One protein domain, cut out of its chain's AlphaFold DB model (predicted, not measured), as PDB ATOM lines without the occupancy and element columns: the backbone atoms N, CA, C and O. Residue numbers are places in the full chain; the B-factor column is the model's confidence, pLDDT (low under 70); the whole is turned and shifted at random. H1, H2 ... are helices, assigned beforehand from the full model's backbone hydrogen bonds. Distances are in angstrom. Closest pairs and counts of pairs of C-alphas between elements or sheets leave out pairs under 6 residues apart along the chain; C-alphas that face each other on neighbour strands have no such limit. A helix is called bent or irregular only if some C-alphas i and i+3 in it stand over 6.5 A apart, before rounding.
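Overview. This is residues 12 to 181 and 251 to 296 of the 938 residues of the protein "GED domain-containing protein" of Kingdonia uniflora (UniProt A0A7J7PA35). This is a long rod of helices, loosely built: the helical hairpin H5 and H6 runs along it, H2 and H7a lie beside the hairpin, and H1 completes the bundle towards one end. At the other end H4 packs on the last part of H6 and H3 packs on H4; near H1, H7b and H8 pack on the first part of H6, and residues 71 to 77 and 89 to 94 stick out. The printed part has 216 residues with eight named helices, H1 to H8 in that order along the chain, and no named strand; the class is all helix. The whole is loose, with a radius of gyration of the C-alphas of 23.8 A and spans of 83, 39 and 30 A.

Arrangement. The longest helix is H6, residues 142 to 176. It forms a hairpin with H5, residues 114 to 138: they touch at a shallow tilt of 20 degrees, opposite ways, and the closest C-alphas, of Ser 138 and Gln 145, are 5.7 A apart. H7, residues 251 to 281, was assigned as one helix by its hydrogen bonds but is bent, with C-alphas 270 and 273 6.9 A apart; its arms H7a, residues 251 to 270, and H7b, residues 273 to 281, stand at a steep tilt of 44 degrees. With residues 159 to 171 alone H6 touches H7a, closest at C-alphas Val 167 and Leu 257, 7.5 A. With residues 147 to 155 alone it touches H7b, closest at C-alphas Ala 151 and Val 277, 5.4 A. H2, residues 49 to 68, touches H5 at a shallow tilt of 13 degrees, opposite ways, closest at C-alphas Tyr 60 and Phe 118, 6.6 A. H2 also touches H7a, closest at C-alphas Ser 61 and Val 254, 6.4 A. H1, residues 12 to 35, touches H7a at a shallow tilt of 18 degrees, opposite ways, closest at C-alphas Lys 26 and Val 269, 5.9 A. H1 touches H5 at a steep tilt of 40 degrees, closest at C-alphas Val 21 and His 137, 5.6 A. H1, H2, H5, H6 and H7a form a bundle, a group of helices packed together, though H1 and H6 are apart. H4, residues 97 to 110, touches H6, closest at C-alphas Gln 105 and Lys 175, 5.2 A. H3, residues 77 to 85, touches H4, closest at C-alphas Val 82 and Ala 99, 5.8 A. H8, residues 289 to 292, touches H6, closest at C-alphas Gln 143 and Met 292, 6.4 A. Every O i to N i+4 pair is within hydrogen-bond range in H1, H2, H3, H4, H5, H7a and H7b, and 27 of 31 are in H6; H8 is too short for such a pair.

Along the chain. H6 is 51.5 A long, from C-alpha 142 at (119.329, 128.232, 132.012) to C-alpha 176 at (76.871, 99.458, 127.182). H5 measures 36.2 A, H1 32.6 A, H7a 28.7 A and H2 28.5 A. H1 begins with C-alpha 12 at (110.018, 141.216, 141.783).

Size, cuts and confidence. The two C-alphas farthest apart are those of Pro 92 and Glu 295, 83.8 A. Residues 182 to 250 are not printed, and C-alphas 181 and 251 are 13.6 A apart across this cut. The links H1 to H2 and H3 to H4 are long, with 13 and 11 residues. The mean pLDDT of the printed part is 89.8; residues 69 to 73 and 284 to 287 are under 70.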
ATOM      1  N   ALA A  12     111.128 140.664 142.562       86.44
ATOM      2  CA  ALA A  12     110.018 141.216 141.783       86.44
ATOM      3  C   ALA A  12     110.320 141.253 140.272       86.44
ATOM      4  O   ALA A  12     109.448 140.923 139.462       86.44
ATOM      5  N   ASP A  13     111.560 141.579 139.888       85.81
ATOM      6  CA  ASP A  13     112.012 141.513 138.491       85.81
ATOM      7  C   ASP A  13     111.974 140.066 137.987       85.81
ATOM      8  O   ASP A  13     111.483 139.803 136.891       85.81
ATOM      9  N   ALA A  14     112.431 139.118 138.811       85.62
ATOM     10  CA  ALA A  14     112.447 137.696 138.482       85.62
ATOM     11  C   ALA A  14     111.039 137.095 138.336       85.62
ATOM     12  O   ALA A  14     110.777 136.414 137.344       85.62
ATOM     13  N   VAL A  15     110.105 137.413 139.244       87.25
ATOM     14  CA  VAL A  15     108.673 137.081 139.093       87.25
ATOM     15  C   VAL A  15     108.124 137.661 137.788       87.25
ATOM     16  O   VAL A  15     107.469 136.953 137.027       87.25
ATOM     17  N   THR A  16     108.423 138.926 137.485       89.38
ATOM     18  CA  THR A  16     107.930 139.594 136.271       89.38
ATOM     19  C   THR A  16     108.500 138.961 134.998       89.38
ATOM     20  O   THR A  16     107.765 138.745 134.033       89.38
ATOM     21  N   ALA A  17     109.789 138.619 134.985       87.19
ATOM     22  CA  ALA A  17     110.437 137.930 133.875       87.19
ATOM     23  C   ALA A  17     109.873 136.515 133.680       87.19
ATOM     24  O   ALA A  17     109.532 136.149 132.558       87.19
ATOM     25  N   PHE A  18     109.694 135.751 134.759       87.69
ATOM     26  CA  PHE A  18     109.083 134.423 134.714       87.69
ATOM     27  C   PHE A  18     107.645 134.461 134.177       87.69
ATOM     28  O   PHE A  18     107.314 133.710 133.263       87.69
ATOM     29  N   MET A  19     106.807 135.383 134.660       90.81
ATOM     30  CA  MET A  19     105.431 135.519 134.165       90.81
ATOM     31  C   MET A  19     105.373 135.963 132.693       90.81
ATOM     32  O   MET A  19     104.451 135.566 131.984       90.81
ATOM     33  N   ARG A  20     106.371 136.711 132.193       90.69
ATOM     34  CA  ARG A  20     106.523 136.982 130.749       90.69
ATOM     35  C   ARG A  20     106.894 135.722 129.962       90.69
ATOM     36  O   ARG A  20     106.281 135.480 128.930       90.69
ATOM     37  N   VAL A  21     107.833 134.909 130.457       89.62
ATOM     38  CA  VAL A  21     108.222 133.622 129.842       89.62
ATOM     39  C   VAL A  21     107.025 132.671 129.755       89.62
ATOM     40  O   VAL A  21     106.746 132.132 128.686       89.62
ATOM     41  N   ILE A  22     106.267 132.505 130.843       91.62
ATOM     42  CA  ILE A  22     105.054 131.674 130.854       91.62
ATOM     43  C   ILE A  22     103.956 132.281 129.970       91.62
ATOM     44  O   ILE A  22     103.309 131.551 129.224       91.62
ATOM     45  N   GLY A  23     103.767 133.604 129.994       94.31
ATOM     46  CA  GLY A  23     102.808 134.298 129.133       94.31
ATOM     47  C   GLY A  23     103.079 134.091 127.640       94.31
ATOM     48  O   GLY A  23     102.153 133.744 126.907       94.31
ATOM     49  N   GLY A  24     104.341 134.234 127.220       94.56
ATOM     50  CA  GLY A  24     104.805 133.942 125.860       94.56
ATOM     51  C   GLY A  24     104.583 132.478 125.496       94.56
ATOM     52  O   GLY A  24     103.812 132.197 124.584       94.56
ATOM     53  N   THR A  25     105.127 131.551 126.295       95.12
ATOM     54  CA  THR A  25     104.970 130.098 126.087       95.12
ATOM     55  C   THR A  25     103.499 129.696 125.916       95.12
ATOM     56  O   THR A  25     103.160 128.947 125.000       95.12
ATOM     57  N   LYS A  26     102.595 130.203 126.771       96.06
ATOM     58  CA  LYS A  26     101.154 129.913 126.681       96.06
ATOM     59  C   LYS A  26     100.526 130.471 125.405       96.06
ATOM     60  O   LYS A  26      99.611 129.843 124.886       96.06
ATOM     61  N   GLU A  27     100.955 131.633 124.914       97.12
ATOM     62  CA  GLU A  27     100.417 132.196 123.672       97.12
ATOM     63  C   GLU A  27     100.933 131.442 122.445       97.12
ATOM     64  O   GLU A  27     100.116 130.999 121.644       97.12
ATOM     65  N   SER A  28     102.235 131.173 122.357       97.12
ATOM     66  CA  SER A  28     102.837 130.346 121.303       97.12
ATOM     67  C   SER A  28     102.197 128.954 121.227       97.12
ATOM     68  O   SER A  28     101.840 128.490 120.146       97.12
ATOM     69  N   LEU A  29     101.918 128.318 122.373       97.44
ATOM     70  CA  LEU A  29     101.174 127.054 122.411       97.44
ATOM     71  C   LEU A  29      99.697 127.203 122.003       97.44
ATOM     72  O   LEU A  29      99.162 126.291 121.376       97.44
ATOM     73  N   ARG A  30      99.019 128.326 122.292       97.38
ATOM     74  CA  ARG A  30      97.672 128.582 121.733       97.38
ATOM     75  C   ARG A  30      97.721 128.723 120.218       97.38
ATOM     76  O   ARG A  30      96.828 128.196 119.558       97.38
ATOM     77  N   LYS A  31      98.723 129.422 119.685       97.19
ATOM     78  CA  LYS A  31      98.908 129.613 118.246       97.19
ATOM     79  C   LYS A  31      98.995 128.260 117.534       97.19
ATOM     80  O   LYS A  31      98.059 127.890 116.820       97.19
ATOM     81  N   ILE A  32     100.027 127.474 117.846       97.31
ATOM     82  CA  ILE A  32     100.331 126.242 117.109       97.31
ATOM     83  C   ILE A  32      99.379 125.076 117.431       97.31
ATOM     84  O   ILE A  32      98.975 124.369 116.512       97.31
ATOM     85  N   LEU A  33      98.964 124.875 118.694       96.88
ATOM     86  CA  LEU A  33      98.125 123.721 119.083       96.88
ATOM     87  C   LEU A  33      96.609 123.974 119.004       96.88
ATOM     88  O   LEU A  33      95.851 123.007 119.006       96.88
ATOM     89  N   LEU A  34      96.139 125.232 119.007       95.62
ATOM     90  CA  LEU A  34      94.698 125.544 119.111       95.62
ATOM     91  C   LEU A  34      94.147 126.464 118.013       95.62
ATOM     92  O   LEU A  34      92.930 126.476 117.829       95.62
ATOM     93  N   ARG A  35      94.984 127.247 117.320       95.31
ATOM     94  CA  ARG A  35      94.543 128.139 116.229       95.31
ATOM     95  C   ARG A  35      95.033 127.710 114.847       95.31
ATOM     96  O   ARG A  35      94.365 128.021 113.870       95.31
ATOM     97  N   GLY A  36      96.167 127.012 114.774       93.38
ATOM     98  CA  GLY A  36      96.874 126.769 113.513       93.38
ATOM     99  C   GLY A  36      97.676 127.982 113.029       93.38
ATOM    100  O   GLY A  36      98.052 128.036 111.866       93.38
ATOM    101  N   GLU A  37      97.940 128.947 113.913       95.81
ATOM    102  CA  GLU A  37      98.887 130.045 113.689       95.81
ATOM    103  C   GLU A  37     100.304 129.473 113.886       95.81
ATOM    104  O   GLU A  37     100.664 129.110 115.006       95.81
ATOM    105  N   PHE A  38     101.098 129.335 112.820       92.06
ATOM    106  CA  PHE A  38     102.458 128.760 112.870       92.06
ATOM    107  C   PHE A  38     103.550 129.725 112.385       92.06
ATOM    108  O   PHE A  38     104.681 129.319 112.140       92.06
ATOM    109  N   GLU A  39     103.262 131.028 112.329       93.62
ATOM    110  CA  GLU A  39     104.196 132.061 111.838       93.62
ATOM    111  C   GLU A  39     105.419 132.277 112.757       93.62
ATOM    112  O   GLU A  39     106.362 132.967 112.385       93.62
ATOM    113  N   GLU A  40     105.399 131.708 113.967       91.69
ATOM    114  CA  GLU A  40     106.543 131.651 114.894       91.69
ATOM    115  C   GLU A  40     107.520 130.504 114.542       91.69
ATOM    116  O   GLU A  40     108.662 130.521 114.989       91.69
ATOM    117  N   TYR A  41     107.080 129.534 113.729       93.56
ATOM    118  CA  TYR A  41     107.806 128.309 113.368       93.56
ATOM    119  C   TYR A  41     107.570 127.926 111.882       93.56
ATOM    120  O   TYR A  41     107.092 126.821 111.610       93.56
ATOM    121  N   PRO A  42     107.840 128.818 110.903       91.44
ATOM    122  CA  PRO A  42     107.484 128.582 109.501       91.44
ATOM    123  C   PRO A  42     108.171 127.338 108.919       91.44
ATOM    124  O   PRO A  42     107.491 126.486 108.352       91.44
ATOM    125  N   ASP A  43     109.478 127.190 109.134       94.31
ATOM    126  CA  ASP A  43     110.292 126.116 108.546       94.31
ATOM    127  C   ASP A  43     110.237 124.802 109.354       94.31
ATOM    128  O   ASP A  43     110.598 123.730 108.866       94.31
ATOM    129  N   GLU A  44     109.759 124.851 110.603       93.69
ATOM    130  CA  GLU A  44     109.659 123.677 111.472       93.69
ATOM    131  C   GLU A  44     108.314 122.955 111.256       93.69
ATOM    132  O   GLU A  44     107.370 123.142 112.021       93.69
ATOM    133  N   VAL A  45     108.221 122.089 110.241       93.75
ATOM    134  CA  VAL A  45     106.986 121.334 109.899       93.75
ATOM    135  C   VAL A  45     106.399 120.555 111.093       93.75
ATOM    136  O   VAL A  45     105.179 120.462 111.250       93.75
ATOM    137  N   GLU A  46     107.250 120.061 111.996       94.06
ATOM    138  CA  GLU A  46     106.841 119.409 113.252       94.06
ATOM    139  C   GLU A  46     106.095 120.335 114.226       94.06
ATOM    140  O   GLU A  46     105.385 119.858 115.109       94.06
ATOM    141  N   MET A  47     106.205 121.654 114.064       96.38
ATOM    142  CA  MET A  47     105.498 122.668 114.851       96.38
ATOM    143  C   MET A  47     104.194 123.134 114.197       96.38
ATOM    144  O   MET A  47     103.446 123.902 114.808       96.38
ATOM    145  N   HIS A  48     103.851 122.643 113.001       96.00
ATOM    146  CA  HIS A  48     102.577 122.925 112.320       96.00
ATOM    147  C   HIS A  48     101.453 122.072 112.938       96.00
ATOM    148  O   HIS A  48     100.821 121.239 112.283       96.00
ATOM    149  N   CYS A  49     101.253 122.215 114.250       96.44
ATOM    150  CA  CYS A  49     100.713 121.138 115.076       96.44
ATOM    151  C   CYS A  49      99.281 120.742 114.714       96.44
ATOM    152  O   CYS A  49      98.950 119.562 114.767       96.44
ATOM    153  N   THR A  50      98.424 121.686 114.320       95.94
ATOM    154  CA  THR A  50      97.060 121.368 113.865       95.94
ATOM    155  C   THR A  50      97.042 120.460 112.635       95.94
ATOM    156  O   THR A  50      96.154 119.619 112.539       95.94
ATOM    157  N   ALA A  51      98.022 120.576 111.729       96.19
ATOM    158  CA  ALA A  51      98.154 119.690 110.572       96.19
ATOM    159  C   ALA A  51      98.686 118.310 110.986       96.19
ATOM    160  O   ALA A  51      98.043 117.303 110.690       96.19
ATOM    161  N   ARG A  52      99.783 118.257 111.763       97.12
ATOM    162  CA  ARG A  52     100.337 116.994 112.296       97.12
ATOM    163  C   ARG A  52      99.264 116.197 113.066       97.12
ATOM    164  O   ARG A  52      99.075 115.007 112.832       97.12
ATOM    165  N   MET A  53      98.492 116.861 113.933       95.94
ATOM    166  CA  MET A  53      97.413 116.242 114.720       95.94
ATOM    167  C   MET A  53      96.212 115.785 113.872       95.94
ATOM    168  O   MET A  53      95.573 114.795 114.229       95.94
ATOM    169  N   ALA A  54      95.906 116.461 112.759       96.12
ATOM    170  CA  ALA A  54      94.878 116.016 111.817       96.12
ATOM    171  C   ALA A  54      95.319 114.752 111.061       96.12
ATOM    172  O   ALA A  54      94.569 113.780 111.009       96.12
ATOM    173  N   GLU A  55      96.562 114.706 110.574       97.06
ATOM    174  CA  GLU A  55      97.120 113.510 109.925       97.06
ATOM    175  C   GLU A  55      97.160 112.299 110.871       97.06
ATOM    176  O   GLU A  55      96.853 111.181 110.457       97.06
ATOM    177  N   MET A  56      97.452 112.510 112.162       97.31
ATOM    178  CA  MET A  56      97.363 111.453 113.179       97.31
ATOM    179  C   MET A  56      95.927 110.932 113.372       97.31
ATOM    180  O   MET A  56      95.746 109.727 113.552       97.31
ATOM    181  N   LEU A  57      94.906 111.799 113.321       96.44
ATOM    182  CA  LEU A  57      93.492 111.392 113.382       96.44
ATOM    183  C   LEU A  57      93.063 110.618 112.126       96.44
ATOM    184  O   LEU A  57      92.385 109.598 112.244       96.44
ATOM    185  N   ASP A  58      93.503 111.044 110.942       96.12
ATOM    186  CA  ASP A  58      93.248 110.340 109.680       96.12
ATOM    187  C   ASP A  58      93.939 108.970 109.632       96.12
ATOM    188  O   ASP A  58      93.362 107.998 109.139       96.12
ATOM    189  N   ALA A  59      95.166 108.868 110.151       96.25
ATOM    190  CA  ALA A  59      95.885 107.603 110.289       96.25
ATOM    191  C   ALA A  59      95.164 106.652 111.258       96.25
ATOM    192  O   ALA A  59      94.913 105.500 110.907       96.25
ATOM    193  N   TYR A  60      94.749 107.150 112.427       95.94
ATOM    194  CA  TYR A  60      93.956 106.391 113.396       95.94
ATOM    195  C   TYR A  60      92.612 105.923 112.818       95.94
ATOM    196  O   TYR A  60      92.239 104.766 112.999       95.94
ATOM    197  N   SER A  61      91.910 106.777 112.070       95.50
ATOM    198  CA  SER A  61      90.665 106.418 111.382       95.50
ATOM    199  C   SER A  61      90.879 105.248 110.408       95.50
ATOM    200  O   SER A  61      90.142 104.259 110.444       95.50
ATOM    201  N   LYS A  62      91.948 105.292 109.600       93.94
ATOM    202  CA  LYS A  62      92.329 104.204 108.680       93.94
ATOM    203  C   LYS A  62      92.680 102.912 109.433       93.94
ATOM    204  O   LYS A  62      92.171 101.852 109.075       93.94
ATOM    205  N   GLU A  63      93.490 102.992 110.490       93.75
ATOM    206  CA  GLU A  63      93.874 101.846 111.335       93.75
ATOM    207  C   GLU A  63      92.646 101.173 111.978       93.75
ATOM    208  O   GLU A  63      92.484  99.950 111.919       93.75
ATOM    209  N   LEU A  64      91.742 101.989 112.530       92.75
ATOM    210  CA  LEU A  64      90.485 101.571 113.143       92.75
ATOM    211  C   LEU A  64      89.569 100.849 112.145       92.75
ATOM    212  O   LEU A  64      88.972  99.827 112.492       92.75
ATOM    213  N   HIS A  65      89.476 101.347 110.910       88.25
ATOM    214  CA  HIS A  65      88.727 100.692 109.842       88.25
ATOM    215  C   HIS A  65      89.340  99.336 109.466       88.25
ATOM    216  O   HIS A  65      88.645  98.322 109.588       88.25
ATOM    217  N   VAL A  66      90.635  99.294 109.119       87.69
ATOM    218  CA  VAL A  66      91.347  98.077 108.675       87.69
ATOM    219  C   VAL A  66      91.264  96.953 109.712       87.69
ATOM    220  O   VAL A  66      90.897  95.827 109.374       87.69
ATOM    221  N   LYS A  67      91.526  97.238 110.998       80.25
ATOM    222  CA  LYS A  67      91.459  96.210 112.057       80.25
ATOM    223  C   LYS A  67      90.032  95.690 112.289       80.25
ATOM    224  O   LYS A  67      89.856  94.621 112.860       80.25
ATOM    225  N   SER A  68      89.002  96.423 111.858       70.25
ATOM    226  CA  SER A  68      87.599  96.055 112.074       70.25
ATOM    227  C   SER A  68      86.987  95.148 110.996       70.25
ATOM    228  O   SER A  68      85.887  94.615 111.204       70.25
ATOM    229  N   GLU A  69      87.688  94.972 109.873       68.56
ATOM    230  CA  GLU A  69      87.287  94.138 108.731       68.56
ATOM    231  C   GLU A  69      87.808  92.693 108.833       68.56
ATOM    232  O   GLU A  69      87.391  91.827 108.064       68.56
ATOM    233  N   SER A  70      88.656  92.386 109.823       55.31
ATOM    234  CA  SER A  70      89.186  91.039 110.045       55.31
ATOM    235  C   SER A  70      88.095  90.054 110.494       55.31
ATOM    236  O   SER A  70      87.771  89.957 111.680       55.31
ATOM    237  N   CYS A  71      87.547  89.291 109.547       53.56
ATOM    238  CA  CYS A  71      86.651  88.167 109.809       53.56
ATOM    239  C   CYS A  71      86.980  87.005 108.862       53.56
ATOM    240  O   CYS A  71      86.454  86.925 107.758       53.56
ATOM    241  N   THR A  72      87.851  86.102 109.312       53.84
ATOM    242  CA  THR A  72      88.232  84.862 108.606       53.84
ATOM    243  C   THR A  72      87.314  83.672 108.922       53.84
ATOM    244  O   THR A  72      87.623  82.547 108.540       53.84
ATOM    245  N   ASP A  73      86.215  83.905 109.645       63.75
ATOM    246  CA  ASP A  73      85.231  82.890 110.038       63.75
ATOM    247  C   ASP A  73      84.119  82.735 108.985       63.75
ATOM    248  O   ASP A  73      83.681  83.713 108.372       63.75
ATOM    249  N   ASP A  74      83.609  81.506 108.845       85.94
ATOM    250  CA  ASP A  74      82.466  81.147 107.996       85.94
ATOM    251  C   ASP A  74      81.299  82.146 108.137       85.94
ATOM    252  O   ASP A  74      80.777  82.377 109.235       85.94
ATOM    253  N   PHE A  75      80.832  82.710 107.017       90.31
ATOM    254  CA  PHE A  75      79.802  83.756 107.011       90.31
ATOM    255  C   PHE A  75      78.553  83.353 107.815       90.31
ATOM    256  O   PHE A  75      78.037  82.246 107.665       90.31
ATOM    257  N   LEU A  76      78.075  84.271 108.665       93.19
ATOM    258  CA  LEU A  76      76.988  84.117 109.648       93.19
ATOM    259  C   LEU A  76      77.191  83.071 110.761       93.19
ATOM    260  O   LEU A  76      76.302  82.940 111.604       93.19
ATOM    261  N   MET A  77      78.311  82.344 110.839       93.31
ATOM    262  CA  MET A  77      78.461  81.307 111.871       93.31
ATOM    263  C   MET A  77      78.687  81.860 113.278       93.31
ATOM    264  O   MET A  77      78.190  81.257 114.230       93.31
ATOM    265  N   GLU A  78      79.351  83.009 113.446       91.88
ATOM    266  CA  GLU A  78      79.400  83.664 114.761       91.88
ATOM    267  C   GLU A  78      77.999  84.132 115.182       91.88
ATOM    268  O   GLU A  78      77.541  83.823 116.286       91.88
ATOM    269  N   GLU A  79      77.278  84.793 114.272       93.88
ATOM    270  CA  GLU A  79      75.916  85.261 114.512       93.88
ATOM    271  C   GLU A  79      74.956  84.107 114.858       93.88
ATOM    272  O   GLU A  79      74.149  84.236 115.779       93.88
ATOM    273  N   ILE A  80      75.068  82.955 114.183       93.88
ATOM    274  CA  ILE A  80      74.290  81.743 114.487       93.88
ATOM    275  C   ILE A  80      74.662  81.165 115.856       93.88
ATOM    276  O   ILE A  80      73.752  80.814 116.609       93.88
ATOM    277  N   ARG A  81      75.956  81.077 116.211       93.44
ATOM    278  CA  ARG A  81      76.392  80.599 117.540       93.44
ATOM    279  C   ARG A  81      75.777  81.458 118.646       93.44
ATOM    280  O   ARG A  81      75.067  80.928 119.499       93.44
ATOM    281  N   VAL A  82      75.930  82.783 118.567       93.75
ATOM    282  CA  VAL A  82      75.381  83.711 119.570       93.75
ATOM    283  C   VAL A  82      73.848  83.664 119.607       93.75
ATOM    284  O   VAL A  82      73.264  83.656 120.692       93.75
ATOM    285  N   LEU A  83      73.166  83.548 118.462       92.44
ATOM    286  CA  LEU A  83      71.704  83.375 118.418       92.44
ATOM    287  C   LEU A  83      71.207  82.018 118.921       92.44
ATOM    288  O   LEU A  83      70.018  81.895 119.209       92.44
ATOM    289  N   VAL A  84      72.061  80.998 119.021       90.31
ATOM    290  CA  VAL A  84      71.740  79.709 119.655       90.31
ATOM    291  C   VAL A  84      72.020  79.759 121.157       90.31
ATOM    292  O   VAL A  84      71.172  79.332 121.938       90.31
ATOM    293  N   GLU A  85      73.147  80.342 121.566       89.75
ATOM    294  CA  GLU A  85      73.542  80.542 122.969       89.75
ATOM    295  C   GLU A  85      72.561  81.450 123.739       89.75
ATOM    296  O   GLU A  85      72.255  81.200 124.903       89.75
ATOM    297  N   THR A  86      72.017  82.484 123.090       87.56
ATOM    298  CA  THR A  86      71.118  83.480 123.711       87.56
ATOM    299  C   THR A  86      69.621  83.154 123.602       87.56
ATOM    300  O   THR A  86      68.786  84.025 123.867       87.56
ATOM    301  N   LYS A  87      69.244  81.910 123.258       81.00
ATOM    302  CA  LYS A  87      67.835  81.469 123.181       81.00
ATOM    303  C   LYS A  87      67.166  81.410 124.557       81.00
ATOM    304  O   LYS A  87      67.074  80.359 125.188       81.00
ATOM    305  N   GLY A  88      66.661  82.556 125.006       73.38
ATOM    306  CA  GLY A  88      65.761  82.651 126.151       73.38
ATOM    307  C   GLY A  88      64.360  82.099 125.859       73.38
ATOM    308  O   GLY A  88      63.996  81.816 124.717       73.38
ATOM    309  N   ILE A  89      63.542  81.992 126.909       75.81
ATOM    310  CA  ILE A  89      62.114  81.667 126.791       75.81
ATOM    311  C   ILE A  89      61.387  82.913 126.259       75.81
ATOM    312  O   ILE A  89      61.031  83.808 127.022       75.81
ATOM    313  N   GLY A  90      61.202  82.980 124.942       73.12
ATOM    314  CA  GLY A  90      60.566  84.097 124.240       73.12
ATOM    315  C   GLY A  90      59.798  83.638 123.001       73.12
ATOM    316  O   GLY A  90      59.800  82.455 122.659       73.12
ATOM    317  N   LEU A  91      59.121  84.572 122.328       76.69
ATOM    318  CA  LEU A  91      58.434  84.267 121.073       76.69
ATOM    319  C   LEU A  91      59.469  84.056 119.949       76.69
ATOM    320  O   LEU A  91      60.394  84.868 119.838       76.69
ATOM    321  N   PRO A  92      59.332  83.027 119.090       70.69
ATOM    322  CA  PRO A  92      60.135  82.931 117.874       70.69
ATOM    323  C   PRO A  92      59.982  84.182 116.990       70.69
ATOM    324  O   PRO A  92      58.983  84.897 117.058       70.69
ATOM    325  N   ASN A  93      60.977  84.399 116.127       72.31
ATOM    326  CA  ASN A  93      61.084  85.493 115.149       72.31
ATOM    327  C   ASN A  93      61.416  86.887 115.720       72.31
ATOM    328  O   ASN A  93      61.617  87.812 114.938       72.31
ATOM    329  N   PHE A  94      61.555  87.049 117.040       81.00
ATOM    330  CA  PHE A  94      62.143  88.256 117.630       81.00
ATOM    331  C   PHE A  94      63.658  88.108 117.804       81.00
ATOM    332  O   PHE A  94      64.122  87.157 118.431       81.00
ATOM    333  N   LEU A  95      64.425  89.076 117.292       86.88
ATOM    334  CA  LEU A  95      65.875  89.127 117.471       86.88
ATOM    335  C   LEU A  95      66.222  89.448 118.944       86.88
ATOM    336  O   LEU A  95      65.805  90.499 119.441       86.88
ATOM    337  N   PRO A  96      66.984  88.604 119.669       89.44
ATOM    338  CA  PRO A  96      67.343  88.886 121.056       89.44
ATOM    339  C   PRO A  96      68.308  90.075 121.155       89.44
ATOM    340  O   PRO A  96      69.426  90.022 120.644       89.44
ATOM    341  N   ARG A  97      67.930  91.132 121.888       90.94
ATOM    342  CA  ARG A  97      68.819  92.283 122.166       90.94
ATOM    343  C   ARG A  97      70.131  91.860 122.843       90.94
ATOM    344  O   ARG A  97      71.174  92.458 122.600       90.94
ATOM    345  N   SER A  98      70.095  90.802 123.654       91.56
ATOM    346  CA  SER A  98      71.282  90.169 124.241       91.56
ATOM    347  C   SER A  98      72.265  89.650 123.188       91.56
ATOM    348  O   SER A  98      73.465  89.856 123.350       91.56
ATOM    349  N   ALA A  99      71.776  89.035 122.104       92.94
ATOM    350  CA  ALA A  99      72.607  88.554 121.001       92.94
ATOM    351  C   ALA A  99      73.340  89.716 120.324       92.94
ATOM    352  O   ALA A  99      74.564  89.699 120.207       92.94
ATOM    353  N   PHE A 100      72.592  90.766 119.966       93.81
ATOM    354  CA  PHE A 100      73.142  91.967 119.342       93.81
ATOM    355  C   PHE A 100      74.202  92.643 120.226       93.81
ATOM    356  O   PHE A 100      75.298  92.937 119.754       93.81
ATOM    357  N   LEU A 101      73.915  92.828 121.521       94.25
ATOM    358  CA  LEU A 101      74.868  93.415 122.466       94.25
ATOM    359  C   LEU A 101      76.110  92.534 122.669       94.25
ATOM    360  O   LEU A 101      77.209  93.071 122.734       94.25
ATOM    361  N   THR A 102      75.978  91.202 122.704       94.56
ATOM    362  CA  THR A 102      77.141  90.295 122.772       94.56
ATOM    363  C   THR A 102      78.024  90.417 121.528       94.56
ATOM    364  O   THR A 102      79.241  90.529 121.667       94.56
ATOM    365  N   MET A 103      77.442  90.467 120.325       93.94
ATOM    366  CA  MET A 103      78.204  90.685 119.087       93.94
ATOM    367  C   MET A 103      78.898  92.056 119.071       93.94
ATOM    368  O   MET A 103      80.088  92.144 118.774       93.94
ATOM    369  N   LEU A 104      78.180  93.124 119.440       94.69
ATOM    370  CA  LEU A 104      78.732  94.478 119.533       94.69
ATOM    371  C   LEU A 104      79.908  94.533 120.519       94.69
ATOM    372  O   LEU A 104      80.974  95.032 120.174       94.69
ATOM    373  N   GLN A 105      79.752  93.960 121.714       95.44
ATOM    374  CA  GLN A 105      80.804  93.909 122.732       95.44
ATOM    375  C   GLN A 105      82.039  93.138 122.253       95.44
ATOM    376  O   GLN A 105      83.155  93.597 122.486       95.44
ATOM    377  N   ARG A 106      81.868  92.016 121.535       93.50
ATOM    378  CA  ARG A 106      82.988  91.298 120.903       93.50
ATOM    379  C   ARG A 106      83.722  92.182 119.892       93.50
ATOM    380  O   ARG A 106      84.942  92.288 119.986       93.50
ATOM    381  N   LYS A 107      83.004  92.881 119.003       92.12
ATOM    382  CA  LYS A 107      83.626  93.798 118.031       92.12
ATOM    383  C   LYS A 107      84.340  94.981 118.695       92.12
ATOM    384  O   LYS A 107      85.470  95.276 118.324       92.12
ATOM    385  N   VAL A 108      83.756  95.621 119.714       94.88
ATOM    386  CA  VAL A 108      84.430  96.716 120.447       94.88
ATOM    387  C   VAL A 108      85.666  96.205 121.209       94.88
ATOM    388  O   VAL A 108      86.668  96.909 121.280       94.88
ATOM    389  N   ASN A 109      85.654  94.969 121.721       94.12
ATOM    390  CA  ASN A 109      86.833  94.354 122.347       94.12
ATOM    391  C   ASN A 109      87.967  94.029 121.348       94.12
ATOM    392  O   ASN A 109      89.116  93.978 121.760       94.12
ATOM    393  N   GLN A 110      87.688  93.833 120.052       92.50
ATOM    394  CA  GLN A 110      88.733  93.625 119.027       92.50
ATOM    395  C   GLN A 110      89.527  94.909 118.718       92.50
ATOM    396  O   GLN A 110      90.666  94.845 118.255       92.50
ATOM    397  N   ILE A 111      88.925  96.077 118.974       93.56
ATOM    398  CA  ILE A 111      89.496  97.399 118.686       93.56
ATOM    399  C   ILE A 111      89.838  98.210 119.945       93.56
ATOM    400  O   ILE A 111      90.261  99.351 119.802       93.56
ATOM    401  N   SER A 112      89.651  97.677 121.161       94.25
ATOM    402  CA  SER A 112      89.698  98.472 122.405       94.25
ATOM    403  C   SER A 112      91.016  99.202 122.647       94.25
ATOM    404  O   SER A 112      91.032 100.239 123.308       94.25
ATOM    405  N   ASP A 113      92.097  98.664 122.092       94.38
ATOM    406  CA  ASP A 113      93.456  99.097 122.390       94.38
ATOM    407  C   ASP A 113      93.929 100.183 121.407       94.38
ATOM    408  O   ASP A 113      94.708 101.051 121.791       94.38
ATOM    409  N   ILE A 114      93.378 100.231 120.180       95.69
ATOM    410  CA  ILE A 114      93.749 101.234 119.160       95.69
ATOM    411  C   ILE A 114      93.487 102.676 119.646       95.69
ATOM    412  O   ILE A 114      94.391 103.501 119.538       95.69
ATOM    413  N   PRO A 115      92.311 103.011 120.231       96.19
ATOM    414  CA  PRO A 115      92.069 104.321 120.844       96.19
ATOM    415  C   PRO A 115      93.115 104.713 121.897       96.19
ATOM    416  O   PRO A 115      93.468 105.887 122.017       96.19
ATOM    417  N   VAL A 116      93.592 103.735 122.677       96.00
ATOM    418  CA  VAL A 116      94.538 103.950 123.779       96.00
ATOM    419  C   VAL A 116      95.944 104.179 123.231       96.00
ATOM    420  O   VAL A 116      96.560 105.191 123.556       96.00
ATOM    421  N   GLU A 117      96.415 103.313 122.334       96.12
ATOM    422  CA  GLU A 117      97.690 103.506 121.642       96.12
ATOM    423  C   GLU A 117      97.735 104.841 120.886       96.12
ATOM    424  O   GLU A 117      98.737 105.551 120.938       96.12
ATOM    425  N   PHE A 118      96.649 105.200 120.194       96.56
ATOM    426  CA  PHE A 118      96.525 106.476 119.496       96.56
ATOM    427  C   PHE A 118      96.694 107.663 120.449       96.56
ATOM    428  O   PHE A 118      97.529 108.533 120.193       96.56
ATOM    429  N   VAL A 119      95.956 107.701 121.568       96.44
ATOM    430  CA  VAL A 119      96.036 108.842 122.492       96.44
ATOM    431  C   VAL A 119      97.401 108.918 123.189       96.44
ATOM    432  O   VAL A 119      97.888 110.018 123.449       96.44
ATOM    433  N   GLU A 120      98.069 107.785 123.432       96.00
ATOM    434  CA  GLU A 120      99.448 107.759 123.934       96.00
ATOM    435  C   GLU A 120     100.439 108.337 122.913       96.00
ATOM    436  O   GLU A 120     101.170 109.272 123.259       96.00
ATOM    437  N   LYS A 121     100.404 107.867 121.654       96.31
ATOM    438  CA  LYS A 121     101.197 108.404 120.526       96.31
ATOM    439  C   LYS A 121     100.994 109.925 120.397       96.31
ATOM    440  O   LYS A 121     101.963 110.682 120.336       96.31
ATOM    441  N   MET A 122      99.744 110.393 120.454       95.81
ATOM    442  CA  MET A 122      99.387 111.813 120.321       95.81
ATOM    443  C   MET A 122      99.881 112.679 121.491       95.81
ATOM    444  O   MET A 122     100.352 113.799 121.286       95.81
ATOM    445  N   TRP A 123      99.850 112.164 122.725       96.75
ATOM    446  CA  TRP A 123     100.419 112.876 123.873       96.75
ATOM    447  C   TRP A 123     101.946 112.859 123.917       96.75
ATOM    448  O   TRP A 123     102.514 113.706 124.603       96.75
ATOM    449  N   ILE A 124     102.628 111.918 123.258       96.31
ATOM    450  CA  ILE A 124     104.095 111.956 123.102       96.31
ATOM    451  C   ILE A 124     104.485 113.124 122.190       96.31
ATOM    452  O   ILE A 124     105.342 113.922 122.563       96.31
ATOM    453  N   TYR A 125     103.782 113.295 121.069       97.44
ATOM    454  CA  TYR A 125     103.956 114.448 120.184       97.44
ATOM    455  C   TYR A 125     103.715 115.789 120.912       97.44
ATOM    456  O   TYR A 125     104.588 116.657 120.933       97.44
ATOM    457  N   VAL A 126     102.584 115.945 121.617       97.31
ATOM    458  CA  VAL A 126     102.307 117.191 122.368       97.31
ATOM    459  C   VAL A 126     103.317 117.428 123.501       97.31
ATOM    460  O   VAL A 126     103.634 118.580 123.790       97.31
ATOM    461  N   GLU A 127     103.873 116.384 124.125       96.31
ATOM    462  CA  GLU A 127     104.948 116.538 125.119       96.31
ATOM    463  C   GLU A 127     106.214 117.149 124.501       96.31
ATOM    464  O   GLU A 127     106.781 118.081 125.075       96.31
ATOM    465  N   GLN A 128     106.618 116.688 123.314       96.25
ATOM    466  CA  GLN A 128     107.768 117.232 122.588       96.25
ATOM    467  C   GLN A 128     107.557 118.711 122.226       96.25
ATOM    468  O   GLN A 128     108.421 119.539 122.521       96.25
ATOM    469  N   VAL A 129     106.385 119.065 121.682       96.88
ATOM    470  CA  VAL A 129     106.017 120.454 121.347       96.88
ATOM    471  C   VAL A 129     106.027 121.350 122.593       96.88
ATOM    472  O   VAL A 129     106.679 122.396 122.602       96.88
ATOM    473  N   VAL A 130     105.352 120.942 123.674       96.00
ATOM    474  CA  VAL A 130     105.268 121.725 124.922       96.00
ATOM    475  C   VAL A 130     106.649 121.949 125.535       96.00
ATOM    476  O   VAL A 130     106.940 123.059 125.986       96.00
ATOM    477  N   VAL A 131     107.525 120.939 125.515       94.31
ATOM    478  CA  VAL A 131     108.908 121.086 125.984       94.31
ATOM    479  C   VAL A 131     109.715 122.007 125.060       94.31
ATOM    480  O   VAL A 131     110.408 122.881 125.579       94.31
ATOM    481  N   ARG A 132     109.604 121.893 123.726       94.81
ATOM    482  CA  ARG A 132     110.337 122.739 122.758       94.81
ATOM    483  C   ARG A 132     110.022 124.226 122.942       94.81
ATOM    484  O   ARG A 132     110.943 125.003 123.196       94.81
ATOM    485  N   VAL A 133     108.740 124.612 122.931       95.19
ATOM    486  CA  VAL A 133     108.324 126.019 123.131       95.19
ATOM    487  C   VAL A 133     108.772 126.533 124.503       95.19
ATOM    488  O   VAL A 133     109.328 127.625 124.615       95.19
ATOM    489  N   LEU A 134     108.597 125.734 125.562       92.56
ATOM    490  CA  LEU A 134     108.989 126.128 126.917       92.56
ATOM    491  C   LEU A 134     110.511 126.305 127.059       92.56
ATOM    492  O   LEU A 134     110.949 127.183 127.803       92.56
ATOM    493  N   MET A 135     111.326 125.516 126.349       90.81
ATOM    494  CA  MET A 135     112.785 125.687 126.317       90.81
ATOM    495  C   MET A 135     113.214 126.923 125.525       90.81
ATOM    496  O   MET A 135     114.098 127.633 126.008       90.81
ATOM    497  N   LEU A 136     112.571 127.217 124.387       90.50
ATOM    498  CA  LEU A 136     112.820 128.427 123.596       90.50
ATOM    499  C   LEU A 136     112.546 129.688 124.426       90.50
ATOM    500  O   LEU A 136     113.437 130.509 124.636       90.50
ATOM    501  N   HIS A 137     111.341 129.808 124.992       89.12
ATOM    502  CA  HIS A 137     110.951 130.980 125.786       89.12
ATOM    503  C   HIS A 137     111.773 131.130 127.080       89.12
ATOM    504  O   HIS A 137     111.886 132.237 127.604       89.12
ATOM    505  N   SER A 138     112.401 130.058 127.586       87.50
ATOM    506  CA  SER A 138     113.292 130.106 128.761       87.50
ATOM    507  C   SER A 138     114.799 130.069 128.456       87.50
ATOM    508  O   SER A 138     115.589 130.090 129.399       87.50
ATOM    509  N   GLN A 139     115.233 130.118 127.187       83.62
ATOM    510  CA  GLN A 139     116.657 130.073 126.788       83.62
ATOM    511  C   GLN A 139     117.534 131.143 127.458       83.62
ATOM    512  O   GLN A 139     118.692 130.909 127.796       83.62
ATOM    513  N   CYS A 140     116.944 132.307 127.731       78.94
ATOM    514  CA  CYS A 140     117.561 133.425 128.444       78.94
ATOM    515  C   CYS A 140     117.942 133.113 129.905       78.94
ATOM    516  O   CYS A 140     118.705 133.869 130.506       78.94
ATOM    517  N   TYR A 141     117.408 132.031 130.483       80.75
ATOM    518  CA  TYR A 141     117.520 131.683 131.899       80.75
ATOM    519  C   TYR A 141     117.777 130.167 132.077       80.75
ATOM    520  O   TYR A 141     116.859 129.425 132.431       80.75
ATOM    521  N   PRO A 142     119.017 129.667 131.898       78.25
ATOM    522  CA  PRO A 142     119.329 128.232 132.012       78.25
ATOM    523  C   PRO A 142     118.952 127.599 133.366       78.25
ATOM    524  O   PRO A 142     118.530 126.444 133.424       78.25
ATOM    525  N   GLN A 143     119.024 128.382 134.451       76.25
ATOM    526  CA  GLN A 143     118.525 128.022 135.789       76.25
ATOM    527  C   GLN A 143     117.049 127.575 135.736       76.25
ATOM    528  O   GLN A 143     116.672 126.549 136.303       76.25
ATOM    529  N   LEU A 144     116.229 128.329 134.994       81.31
ATOM    530  CA  LEU A 144     114.800 128.098 134.822       81.31
ATOM    531  C   LEU A 144     114.529 126.885 133.920       81.31
ATOM    532  O   LEU A 144     113.690 126.068 134.288       81.31
ATOM    533  N   GLN A 145     115.259 126.723 132.804       84.31
ATOM    534  CA  GLN A 145     115.075 125.607 131.856       84.31
ATOM    535  C   GLN A 145     115.049 124.229 132.535       84.31
ATOM    536  O   GLN A 145     114.208 123.394 132.213       84.31
ATOM    537  N   SER A 146     115.951 123.974 133.488       82.56
ATOM    538  CA  SER A 146     116.013 122.673 134.174       82.56
ATOM    539  C   SER A 146     114.758 122.373 135.013       82.56
ATOM    540  O   SER A 146     114.283 121.235 135.044       82.56
ATOM    541  N   LEU A 147     114.183 123.403 135.645       82.50
ATOM    542  CA  LEU A 147     112.974 123.310 136.463       82.50
ATOM    543  C   LEU A 147     111.716 123.250 135.592       82.50
ATOM    544  O   LEU A 147     110.857 122.400 135.818       82.50
ATOM    545  N   THR A 148     111.616 124.100 134.566       85.38
ATOM    546  CA  THR A 148     110.454 124.148 133.668       85.38
ATOM    547  C   THR A 148     110.344 122.889 132.814       85.38
ATOM    548  O   THR A 148     109.240 122.375 132.654       85.38
ATOM    549  N   ARG A 149     111.467 122.314 132.358       89.19
ATOM    550  CA  ARG A 149     111.492 121.009 131.672       89.19
ATOM    551  C   ARG A 149     110.960 119.889 132.571       89.19
ATOM    552  O   ARG A 149     110.110 119.118 132.138       89.19
ATOM    553  N   ARG A 150     111.396 119.827 133.838       88.62
ATOM    554  CA  ARG A 150     110.893 118.834 134.807       88.62
ATOM    555  C   ARG A 150     109.405 119.031 135.112       88.62
ATOM    556  O   ARG A 150     108.662 118.054 135.131       88.62
ATOM    557  N   ALA A 151     108.968 120.276 135.302       89.69
ATOM    558  CA  ALA A 151     107.559 120.612 135.500       89.69
ATOM    559  C   ALA A 151     106.694 120.184 134.302       89.69
ATOM    560  O   ALA A 151     105.628 119.606 134.502       89.69
ATOM    561  N   ALA A 152     107.174 120.414 133.074       91.75
ATOM    562  CA  ALA A 152     106.501 119.990 131.852       91.75
ATOM    563  C   ALA A 152     106.379 118.465 131.770       91.75
ATOM    564  O   ALA A 152     105.258 117.984 131.680       91.75
ATOM    565  N   HIS A 153     107.465 117.694 131.887       92.94
ATOM    566  CA  HIS A 153     107.380 116.225 131.853       92.94
ATOM    567  C   HIS A 153     106.411 115.669 132.914       92.94
ATOM    568  O   HIS A 153     105.554 114.845 132.601       92.94
ATOM    569  N   ASN A 154     106.468 116.175 134.152       91.88
ATOM    570  CA  ASN A 154     105.543 115.765 135.218       91.88
ATOM    571  C   ASN A 154     104.069 116.061 134.868       91.88
ATOM    572  O   ASN A 154     103.200 115.218 135.094       91.88
ATOM    573  N   LEU A 155     103.791 117.235 134.294       94.12
ATOM    574  CA  LEU A 155     102.463 117.633 133.818       94.12
ATOM    575  C   LEU A 155     101.993 116.789 132.624       94.12
ATOM    576  O   LEU A 155     100.834 116.384 132.577       94.12
ATOM    577  N   MET A 156     102.876 116.500 131.669       94.94
ATOM    578  CA  MET A 156     102.540 115.718 130.477       94.94
ATOM    579  C   MET A 156     102.244 114.255 130.818       94.94
ATOM    580  O   MET A 156     101.317 113.684 130.248       94.94
ATOM    581  N   LEU A 157     102.947 113.669 131.794       94.44
ATOM    582  CA  LEU A 157     102.647 112.333 132.323       94.44
ATOM    583  C   LEU A 157     101.260 112.269 132.989       94.44
ATOM    584  O   LEU A 157     100.485 111.353 132.716       94.44
ATOM    585  N   ASP A 158     100.920 113.260 133.818       93.75
ATOM    586  CA  ASP A 158      99.608 113.372 134.467       93.75
ATOM    587  C   ASP A 158      98.473 113.590 133.443       93.75
ATOM    588  O   ASP A 158      97.457 112.889 133.479       93.75
ATOM    589  N   MET A 159      98.666 114.479 132.463       94.81
ATOM    590  CA  MET A 159      97.709 114.697 131.369       94.81
ATOM    591  C   MET A 159      97.535 113.460 130.475       94.81
ATOM    592  O   MET A 159      96.399 113.122 130.136       94.81
ATOM    593  N   ARG A 160      98.619 112.740 130.146       95.62
ATOM    594  CA  ARG A 160      98.569 111.478 129.385       95.62
ATOM    595  C   ARG A 160      97.796 110.401 130.148       95.62
ATOM    596  O   ARG A 160      96.915 109.778 129.563       95.62
ATOM    597  N   SER A 161      98.046 110.230 131.451       95.69
ATOM    598  CA  SER A 161      97.300 109.268 132.281       95.69
ATOM    599  C   SER A 161      95.805 109.598 132.320       95.69
ATOM    600  O   SER A 161      94.975 108.734 132.037       95.69
ATOM    601  N   LYS A 162      95.452 110.864 132.593       94.88
ATOM    602  CA  LYS A 162      94.059 111.343 132.586       94.88
ATOM    603  C   LYS A 162      93.372 111.086 131.244       94.88
ATOM    604  O   LYS A 162      92.208 110.694 131.221       94.88
ATOM    605  N   ALA A 163      94.076 111.296 130.133       95.25
ATOM    606  CA  ALA A 163      93.548 111.044 128.801       95.25
ATOM    607  C   ALA A 163      93.293 109.559 128.542       95.25
ATOM    608  O   ALA A 163      92.192 109.201 128.132       95.25
ATOM    609  N   VAL A 164      94.277 108.702 128.819       96.19
ATOM    610  CA  VAL A 164      94.181 107.246 128.651       96.19
ATOM    611  C   VAL A 164      92.994 106.671 129.433       96.19
ATOM    612  O   VAL A 164      92.240 105.859 128.896       96.19
ATOM    613  N   ASP A 165      92.762 107.130 130.663       96.00
ATOM    614  CA  ASP A 165      91.623 106.672 131.466       96.00
ATOM    615  C   ASP A 165      90.272 107.154 130.902       96.00
ATOM    616  O   ASP A 165      89.319 106.374 130.846       96.00
ATOM    617  N   ARG A 166      90.189 108.386 130.378       95.06
ATOM    618  CA  ARG A 166      88.989 108.879 129.666       95.06
ATOM    619  C   ARG A 166      88.721 108.156 128.346       95.06
ATOM    620  O   ARG A 166      87.563 107.973 127.979       95.06
ATOM    621  N   VAL A 167      89.761 107.730 127.632       96.38
ATOM    622  CA  VAL A 167      89.601 106.927 126.412       96.38
ATOM    623  C   VAL A 167      89.073 105.532 126.743       96.38
ATOM    624  O   VAL A 167      88.162 105.055 126.067       96.38
ATOM    625  N   LYS A 168      89.540 104.913 127.833       96.31
ATOM    626  CA  LYS A 168      88.964 103.655 128.337       96.31
ATOM    627  C   LYS A 168      87.489 103.826 128.718       96.31
ATOM    628  O   LYS A 168      86.673 103.010 128.304       96.31
ATOM    629  N   GLU A 169      87.118 104.902 129.419       96.06
ATOM    630  CA  GLU A 169      85.702 105.220 129.685       96.06
ATOM    631  C   GLU A 169      84.877 105.348 128.388       96.06
ATOM    632  O   GLU A 169      83.762 104.833 128.322       96.06
ATOM    633  N   MET A 170      85.416 105.988 127.343       94.81
ATOM    634  CA  MET A 170      84.747 106.133 126.041       94.81
ATOM    635  C   MET A 170      84.512 104.779 125.352       94.81
ATOM    636  O   MET A 170      83.398 104.500 124.907       94.81
ATOM    637  N   VAL A 171      85.529 103.913 125.329       96.06
ATOM    638  CA  VAL A 171      85.449 102.554 124.768       96.06
ATOM    639  C   VAL A 171      84.478 101.667 125.559       96.06
ATOM    640  O   VAL A 171      83.743 100.883 124.962       96.06
ATOM    641  N   GLU A 172      84.416 101.798 126.887       95.56
ATOM    642  CA  GLU A 172      83.432 101.077 127.705       95.56
ATOM    643  C   GLU A 172      81.997 101.597 127.503       95.56
ATOM    644  O   GLU A 172      81.060 100.800 127.497       95.56
ATOM    645  N   MET A 173      81.781 102.897 127.263       95.06
ATOM    646  CA  MET A 173      80.437 103.423 126.969       95.06
ATOM    647  C   MET A 173      79.836 102.829 125.683       95.06
ATOM    648  O   MET A 173      78.652 102.483 125.673       95.06
ATOM    649  N   GLU A 174      80.643 102.620 124.639       95.00
ATOM    650  CA  GLU A 174      80.223 101.951 123.392       95.00
ATOM    651  C   GLU A 174      79.833 100.467 123.596       95.00
ATOM    652  O   GLU A 174      79.059  99.913 122.815       95.00
ATOM    653  N   LYS A 175      80.288  99.819 124.680       93.25
ATOM    654  CA  LYS A 175      79.909  98.435 125.041       93.25
ATOM    655  C   LYS A 175      78.562  98.338 125.763       93.25
ATOM    656  O   LYS A 175      78.005  97.242 125.865       93.25
ATOM    657  N   LEU A 176      78.044  99.445 126.298       91.56
ATOM    658  CA  LEU A 176      76.871  99.458 127.182       91.56
ATOM    659  C   LEU A 176      75.542  99.729 126.463       91.56
ATOM    660  O   LEU A 176      74.485  99.455 127.038       91.56
ATOM    661  N   THR A 177      75.561 100.273 125.241       89.69
ATOM    662  CA  THR A 177      74.340 100.719 124.557       89.69
ATOM    663  C   THR A 177      74.340 100.475 123.045       89.69
ATOM    664  O   THR A 177      75.290 100.769 122.326       89.69
ATOM    665  N   ASP A 178      73.206  99.976 122.563       91.25
ATOM    666  CA  ASP A 178      72.808  99.832 121.160       91.25
ATOM    667  C   ASP A 178      72.022 101.059 120.645       91.25
ATOM    668  O   ASP A 178      71.427 101.026 119.568       91.25
ATOM    669  N   TYR A 179      71.993 102.156 121.410       92.94
ATOM    670  CA  TYR A 179      71.268 103.367 121.035       92.94
ATOM    671  C   TYR A 179      71.949 104.151 119.903       92.94
ATOM    672  O   TYR A 179      73.134 104.496 119.946       92.94
ATOM    673  N   THR A 180      71.141 104.545 118.920       94.56
ATOM    674  CA  THR A 180      71.488 105.570 117.937       94.56
ATOM    675  C   THR A 180      70.255 106.385 117.556       94.56
ATOM    676  O   THR A 180      69.149 105.856 117.454       94.56
ATOM    677  N   CYS A 181      70.457 107.682 117.341       94.12
ATOM    678  CA  CYS A 181      69.490 108.597 116.731       94.12
ATOM    679  C   CYS A 181      69.903 109.030 115.312       94.12
ATOM    680  O   CYS A 181      69.226 109.854 114.702       94.12
ATOM    681  N   ARG A 251      82.763 105.924 113.728       94.94
ATOM    682  CA  ARG A 251      82.631 107.382 113.591       94.94
ATOM    683  C   ARG A 251      82.567 108.090 114.951       94.94
ATOM    684  O   ARG A 251      83.283 109.063 115.154       94.94
ATOM    685  N   ARG A 252      81.783 107.572 115.910       95.19
ATOM    686  CA  ARG A 252      81.698 108.116 117.281       95.19
ATOM    687  C   ARG A 252      83.033 108.054 118.024       95.19
ATOM    688  O   ARG A 252      83.330 108.990 118.763       95.19
ATOM    689  N   LEU A 253      83.835 107.007 117.821       95.62
ATOM    690  CA  LEU A 253      85.174 106.908 118.409       95.62
ATOM    691  C   LEU A 253      86.128 107.959 117.817       95.62
ATOM    692  O   LEU A 253      86.773 108.668 118.584       95.62
ATOM    693  N   VAL A 254      86.173 108.131 116.490       95.75
ATOM    694  CA  VAL A 254      87.025 109.152 115.840       95.75
ATOM    695  C   VAL A 254      86.601 110.574 116.233       95.75
ATOM    696  O   VAL A 254      87.413 111.327 116.779       95.75
ATOM    697  N   ASP A 255      85.326 110.927 116.035       95.38
ATOM    698  CA  ASP A 255      84.795 112.262 116.348       95.38
ATOM    699  C   ASP A 255      84.927 112.575 117.852       95.38
ATOM    700  O   ASP A 255      85.338 113.670 118.251       95.38
ATOM    701  N   GLY A 256      84.609 111.596 118.707       94.25
ATOM    702  CA  GLY A 256      84.672 111.715 120.162       94.25
ATOM    703  C   GLY A 256      86.092 111.923 120.683       94.25
ATOM    704  O   GLY A 256      86.302 112.775 121.552       94.25
ATOM    705  N   LEU A 257      87.075 111.200 120.135       94.94
ATOM    706  CA  LEU A 257      88.485 111.367 120.485       94.94
ATOM    707  C   LEU A 257      89.021 112.730 120.054       94.94
ATOM    708  O   LEU A 257      89.614 113.414 120.886       94.94
ATOM    709  N   GLY A 258      88.770 113.160 118.812       94.38
ATOM    710  CA  GLY A 258      89.218 114.467 118.319       94.38
ATOM    711  C   GLY A 258      88.689 115.626 119.174       94.38
ATOM    712  O   GLY A 258      89.457 116.482 119.623       94.38
ATOM    713  N   LEU A 259      87.388 115.609 119.492       95.56
ATOM    714  CA  LEU A 259      86.752 116.605 120.362       95.56
ATOM    715  C   LEU A 259      87.306 116.580 121.796       95.56
ATOM    716  O   LEU A 259      87.608 117.632 122.367       95.56
ATOM    717  N   HIS A 260      87.448 115.390 122.389       93.25
ATOM    718  CA  HIS A 260      87.957 115.240 123.753       93.25
ATOM    719  C   HIS A 260      89.430 115.664 123.865       93.25
ATOM    720  O   HIS A 260      89.813 116.349 124.816       93.25
ATOM    721  N   PHE A 261      90.254 115.312 122.878       93.44
ATOM    722  CA  PHE A 261      91.673 115.641 122.831       93.44
ATOM    723  C   PHE A 261      91.923 117.147 122.689       93.44
ATOM    724  O   PHE A 261      92.646 117.724 123.505       93.44
ATOM    725  N   LEU A 262      91.246 117.816 121.749       94.69
ATOM    726  CA  LEU A 262      91.356 119.270 121.582       94.69
ATOM    727  C   LEU A 262      90.909 120.024 122.850       94.69
ATOM    728  O   LEU A 262      91.542 121.001 123.262       94.69
ATOM    729  N   PHE A 263      89.868 119.534 123.533       95.62
ATOM    730  CA  PHE A 263      89.456 120.059 124.836       95.62
ATOM    731  C   PHE A 263      90.528 119.849 125.920       95.62
ATOM    732  O   PHE A 263      90.772 120.755 126.720       95.62
ATOM    733  N   MET A 264      91.215 118.704 125.963       95.44
ATOM    734  CA  MET A 264      92.315 118.489 126.913       95.44
ATOM    735  C   MET A 264      93.512 119.409 126.651       95.44
ATOM    736  O   MET A 264      94.008 120.001 127.609       95.44
ATOM    737  N   ILE A 265      93.925 119.613 125.393       96.38
ATOM    738  CA  ILE A 265      94.949 120.614 125.038       96.38
ATOM    739  C   ILE A 265      94.504 122.009 125.495       96.38
ATOM    740  O   ILE A 265      95.275 122.737 126.125       96.38
ATOM    741  N   GLN A 266      93.243 122.383 125.252       96.12
ATOM    742  CA  GLN A 266      92.724 123.681 125.681       96.12
ATOM    743  C   GLN A 266      92.787 123.859 127.208       96.12
ATOM    744  O   GLN A 266      93.079 124.964 127.675       96.12
ATOM    745  N   ASN A 267      92.558 122.801 127.992       95.31
ATOM    746  CA  ASN A 267      92.714 122.838 129.449       95.31
ATOM    747  C   ASN A 267      94.191 122.894 129.877       95.31
ATOM    748  O   ASN A 267      94.527 123.736 130.710       95.31
ATOM    749  N   LEU A 268      95.069 122.087 129.271       96.12
ATOM    750  CA  LEU A 268      96.519 122.103 129.501       96.12
ATOM    751  C   LEU A 268      97.094 123.515 129.324       96.12
ATOM    752  O   LEU A 268      97.618 124.097 130.274       96.12
ATOM    753  N   VAL A 269      96.933 124.089 128.128       95.75
ATOM    754  CA  VAL A 269      97.558 125.364 127.744       95.75
ATOM    755  C   VAL A 269      96.980 126.545 128.526       95.75
ATOM    756  O   VAL A 269      97.696 127.502 128.810       95.75
ATOM    757  N   ASN A 270      95.696 126.519 128.907       94.25
ATOM    758  CA  ASN A 270      95.073 127.668 129.575       94.25
ATOM    759  C   ASN A 270      95.055 127.584 131.106       94.25
ATOM    760  O   ASN A 270      95.176 128.639 131.735       94.25
ATOM    761  N   LYS A 271      94.931 126.386 131.696       93.19
ATOM    762  CA  LYS A 271      94.724 126.175 133.142       93.19
ATOM    763  C   LYS A 271      95.909 125.478 133.812       93.19
ATOM    764  O   LYS A 271      96.546 126.072 134.676       93.19
ATOM    765  N   GLU A 272      96.204 124.241 133.411       93.44
ATOM    766  CA  GLU A 272      97.100 123.354 134.170       93.44
ATOM    767  C   GLU A 272      98.565 123.817 134.113       93.44
ATOM    768  O   GLU A 272      99.252 123.850 135.135       93.44
ATOM    769  N   MET A 273      99.036 124.233 132.928       93.25
ATOM    770  CA  MET A 273     100.446 124.559 132.685       93.25
ATOM    771  C   MET A 273     100.985 125.667 133.591       93.25
ATOM    772  O   MET A 273     102.076 125.541 134.140       93.25
ATOM    773  N   GLU A 274     100.222 126.744 133.777       91.69
ATOM    774  CA  GLU A 274     100.650 127.852 134.632       91.69
ATOM    775  C   GLU A 274     100.725 127.413 136.097       91.69
ATOM    776  O   GLU A 274     101.746 127.624 136.744       91.69
ATOM    777  N   GLY A 275      99.693 126.723 136.597       90.62
ATOM    778  CA  GLY A 275      99.644 126.261 137.983       90.62
ATOM    779  C   GLY A 275     100.786 125.307 138.344       90.62
ATOM    780  O   GLY A 275     101.427 125.489 139.380       90.62
ATOM    781  N   VAL A 276     101.086 124.327 137.483       89.06
ATOM    782  CA  VAL A 276     102.155 123.348 137.747       89.06
ATOM    783  C   VAL A 276     103.546 123.973 137.617       89.06
ATOM    784  O   VAL A 276     104.387 123.757 138.490       89.06
ATOM    785  N   VAL A 277     103.802 124.788 136.588       86.81
ATOM    786  CA  VAL A 277     105.139 125.374 136.382       86.81
ATOM    787  C   VAL A 277     105.438 126.486 137.402       86.81
ATOM    788  O   VAL A 277     106.567 126.576 137.885       86.81
ATOM    789  N   VAL A 278     104.437 127.276 137.820       87.06
ATOM    790  CA  VAL A 278     104.559 128.199 138.971       87.06
ATOM    791  C   VAL A 278     104.791 127.412 140.266       87.06
ATOM    792  O   VAL A 278     105.670 127.773 141.050       87.06
ATOM    793  N   GLY A 279     104.036 126.333 140.495       87.00
ATOM    794  CA  GLY A 279     104.140 125.507 141.703       87.00
ATOM    795  C   GLY A 279     105.512 124.852 141.881       87.00
ATOM    796  O   GLY A 279     106.051 124.859 142.988       87.00
ATOM    797  N   GLU A 280     106.109 124.354 140.798       84.56
ATOM    798  CA  GLU A 280     107.452 123.765 140.819       84.56
ATOM    799  C   GLU A 280     108.540 124.820 141.088       84.56
ATOM    800  O   GLU A 280     109.443 124.581 141.892       84.56
ATOM    801  N   LEU A 281     108.443 126.015 140.484       80.25
ATOM    802  CA  LEU A 281     109.407 127.102 140.711       80.25
ATOM    803  C   LEU A 281     109.319 127.687 142.132       80.25
ATOM    804  O   LEU A 281     110.337 128.059 142.715       80.25
ATOM    805  N   MET A 282     108.115 127.739 142.706       79.00
ATOM    806  CA  MET A 282     107.873 128.191 144.084       79.00
ATOM    807  C   MET A 282     108.066 127.076 145.131       79.00
ATOM    808  O   MET A 282     107.833 127.295 146.321       79.00
ATOM    809  N   SER A 283     108.506 125.883 144.717       76.62
ATOM    810  CA  SER A 283     108.781 124.764 145.619       76.62
ATOM    811  C   SER A 283     109.970 125.073 146.545       76.62
ATOM    812  O   SER A 283     111.041 125.450 146.057       76.62
ATOM    813  N   PRO A 284     109.865 124.844 147.871       64.44
ATOM    814  CA  PRO A 284     110.942 125.141 148.823       64.44
ATOM    815  C   PRO A 284     112.208 124.294 148.610       64.44
ATOM    816  O   PRO A 284     113.258 124.614 149.158       64.44
ATOM    817  N   TYR A 285     112.131 123.230 147.803       63.59
ATOM    818  CA  TYR A 285     113.274 122.396 147.414       63.59
ATOM    819  C   TYR A 285     113.916 122.824 146.080       63.59
ATOM    820  O   TYR A 285     114.977 122.320 145.719       63.59
ATOM    821  N   GLY A 286     113.293 123.742 145.330       59.97
ATOM    822  CA  GLY A 286     113.747 124.168 144.000       59.97
ATOM    823  C   GLY A 286     114.872 125.209 144.000       59.97
ATOM    824  O   GLY A 286     115.443 125.483 142.947       59.97
ATOM    825  N   GLY A 287     115.203 125.793 145.158       64.69
ATOM    826  CA  GLY A 287     116.017 127.017 145.255       64.69
ATOM    827  C   GLY A 287     115.236 128.302 144.938       64.69
ATOM    828  O   GLY A 287     115.823 129.378 144.906       64.69
ATOM    829  N   GLY A 288     113.921 128.185 144.725       72.00
ATOM    830  CA  GLY A 288     113.007 129.299 144.498       72.00
ATOM    831  C   GLY A 288     113.288 130.108 143.231       72.00
ATOM    832  O   GLY A 288     114.162 129.802 142.420       72.00
ATOM    833  N   ILE A 289     112.553 131.212 143.098       77.12
ATOM    834  CA  ILE A 289     112.752 132.188 142.022       77.12
ATOM    835  C   ILE A 289     114.023 133.042 142.208       77.12
ATOM    836  O   ILE A 289     114.460 133.722 141.284       77.12
ATOM    837  N   GLU A 290     114.658 132.963 143.381       75.50
ATOM    838  CA  GLU A 290     115.940 133.607 143.697       75.50
ATOM    839  C   GLU A 290     117.070 133.111 142.777       75.50
ATOM    840  O   GLU A 290     117.921 133.899 142.371       75.50
ATOM    841  N   ARG A 291     117.006 131.855 142.313       75.75
ATOM    842  CA  ARG A 291     117.913 131.308 141.286       75.75
ATOM    843  C   ARG A 291     117.857 132.014 139.931       75.75
ATOM    844  O   ARG A 291     118.799 131.907 139.157       75.75
ATOM    845  N   MET A 292     116.796 132.761 139.622       75.06
ATOM    846  CA  MET A 292     116.760 133.580 138.402       75.06
ATOM    847  C   MET A 292     117.572 134.882 138.531       75.06
ATOM    848  O   MET A 292     117.845 135.522 137.518       75.06
ATOM    849  N   LEU A 293     117.991 135.270 139.741       70.88
ATOM    850  CA  LEU A 293     118.885 136.417 139.975       70.88
ATOM    851  C   LEU A 293     120.349 136.082 139.626       70.88
ATOM    852  O   LEU A 293     121.149 136.971 139.322       70.88
ATOM    853  N   GLU A 294     120.697 134.793 139.635       73.81
ATOM    854  CA  GLU A 294     121.997 134.268 139.221       73.81
ATOM    855  C   GLU A 294     122.103 134.213 137.688       73.81
ATOM    856  O   GLU A 294     121.745 133.236 137.026       73.81
ATOM    857  N   GLU A 295     122.615 135.300 137.118       73.75
ATOM    858  CA  GLU A 295     122.935 135.414 135.696       73.75
ATOM    859  C   GLU A 295     123.936 134.333 135.240       73.75
ATOM    860  O   GLU A 295     124.985 134.151 135.859       73.75
ATOM    861  N   SER A 296     123.633 133.639 134.133       74.38
ATOM    862  CA  SER A 296     124.527 132.620 133.554       74.38
ATOM    863  C   SER A 296     125.928 133.198 133.292       74.38
ATOM    864  O   SER A 296     126.006 134.269 132.682       74.38
TER     865      SER A 296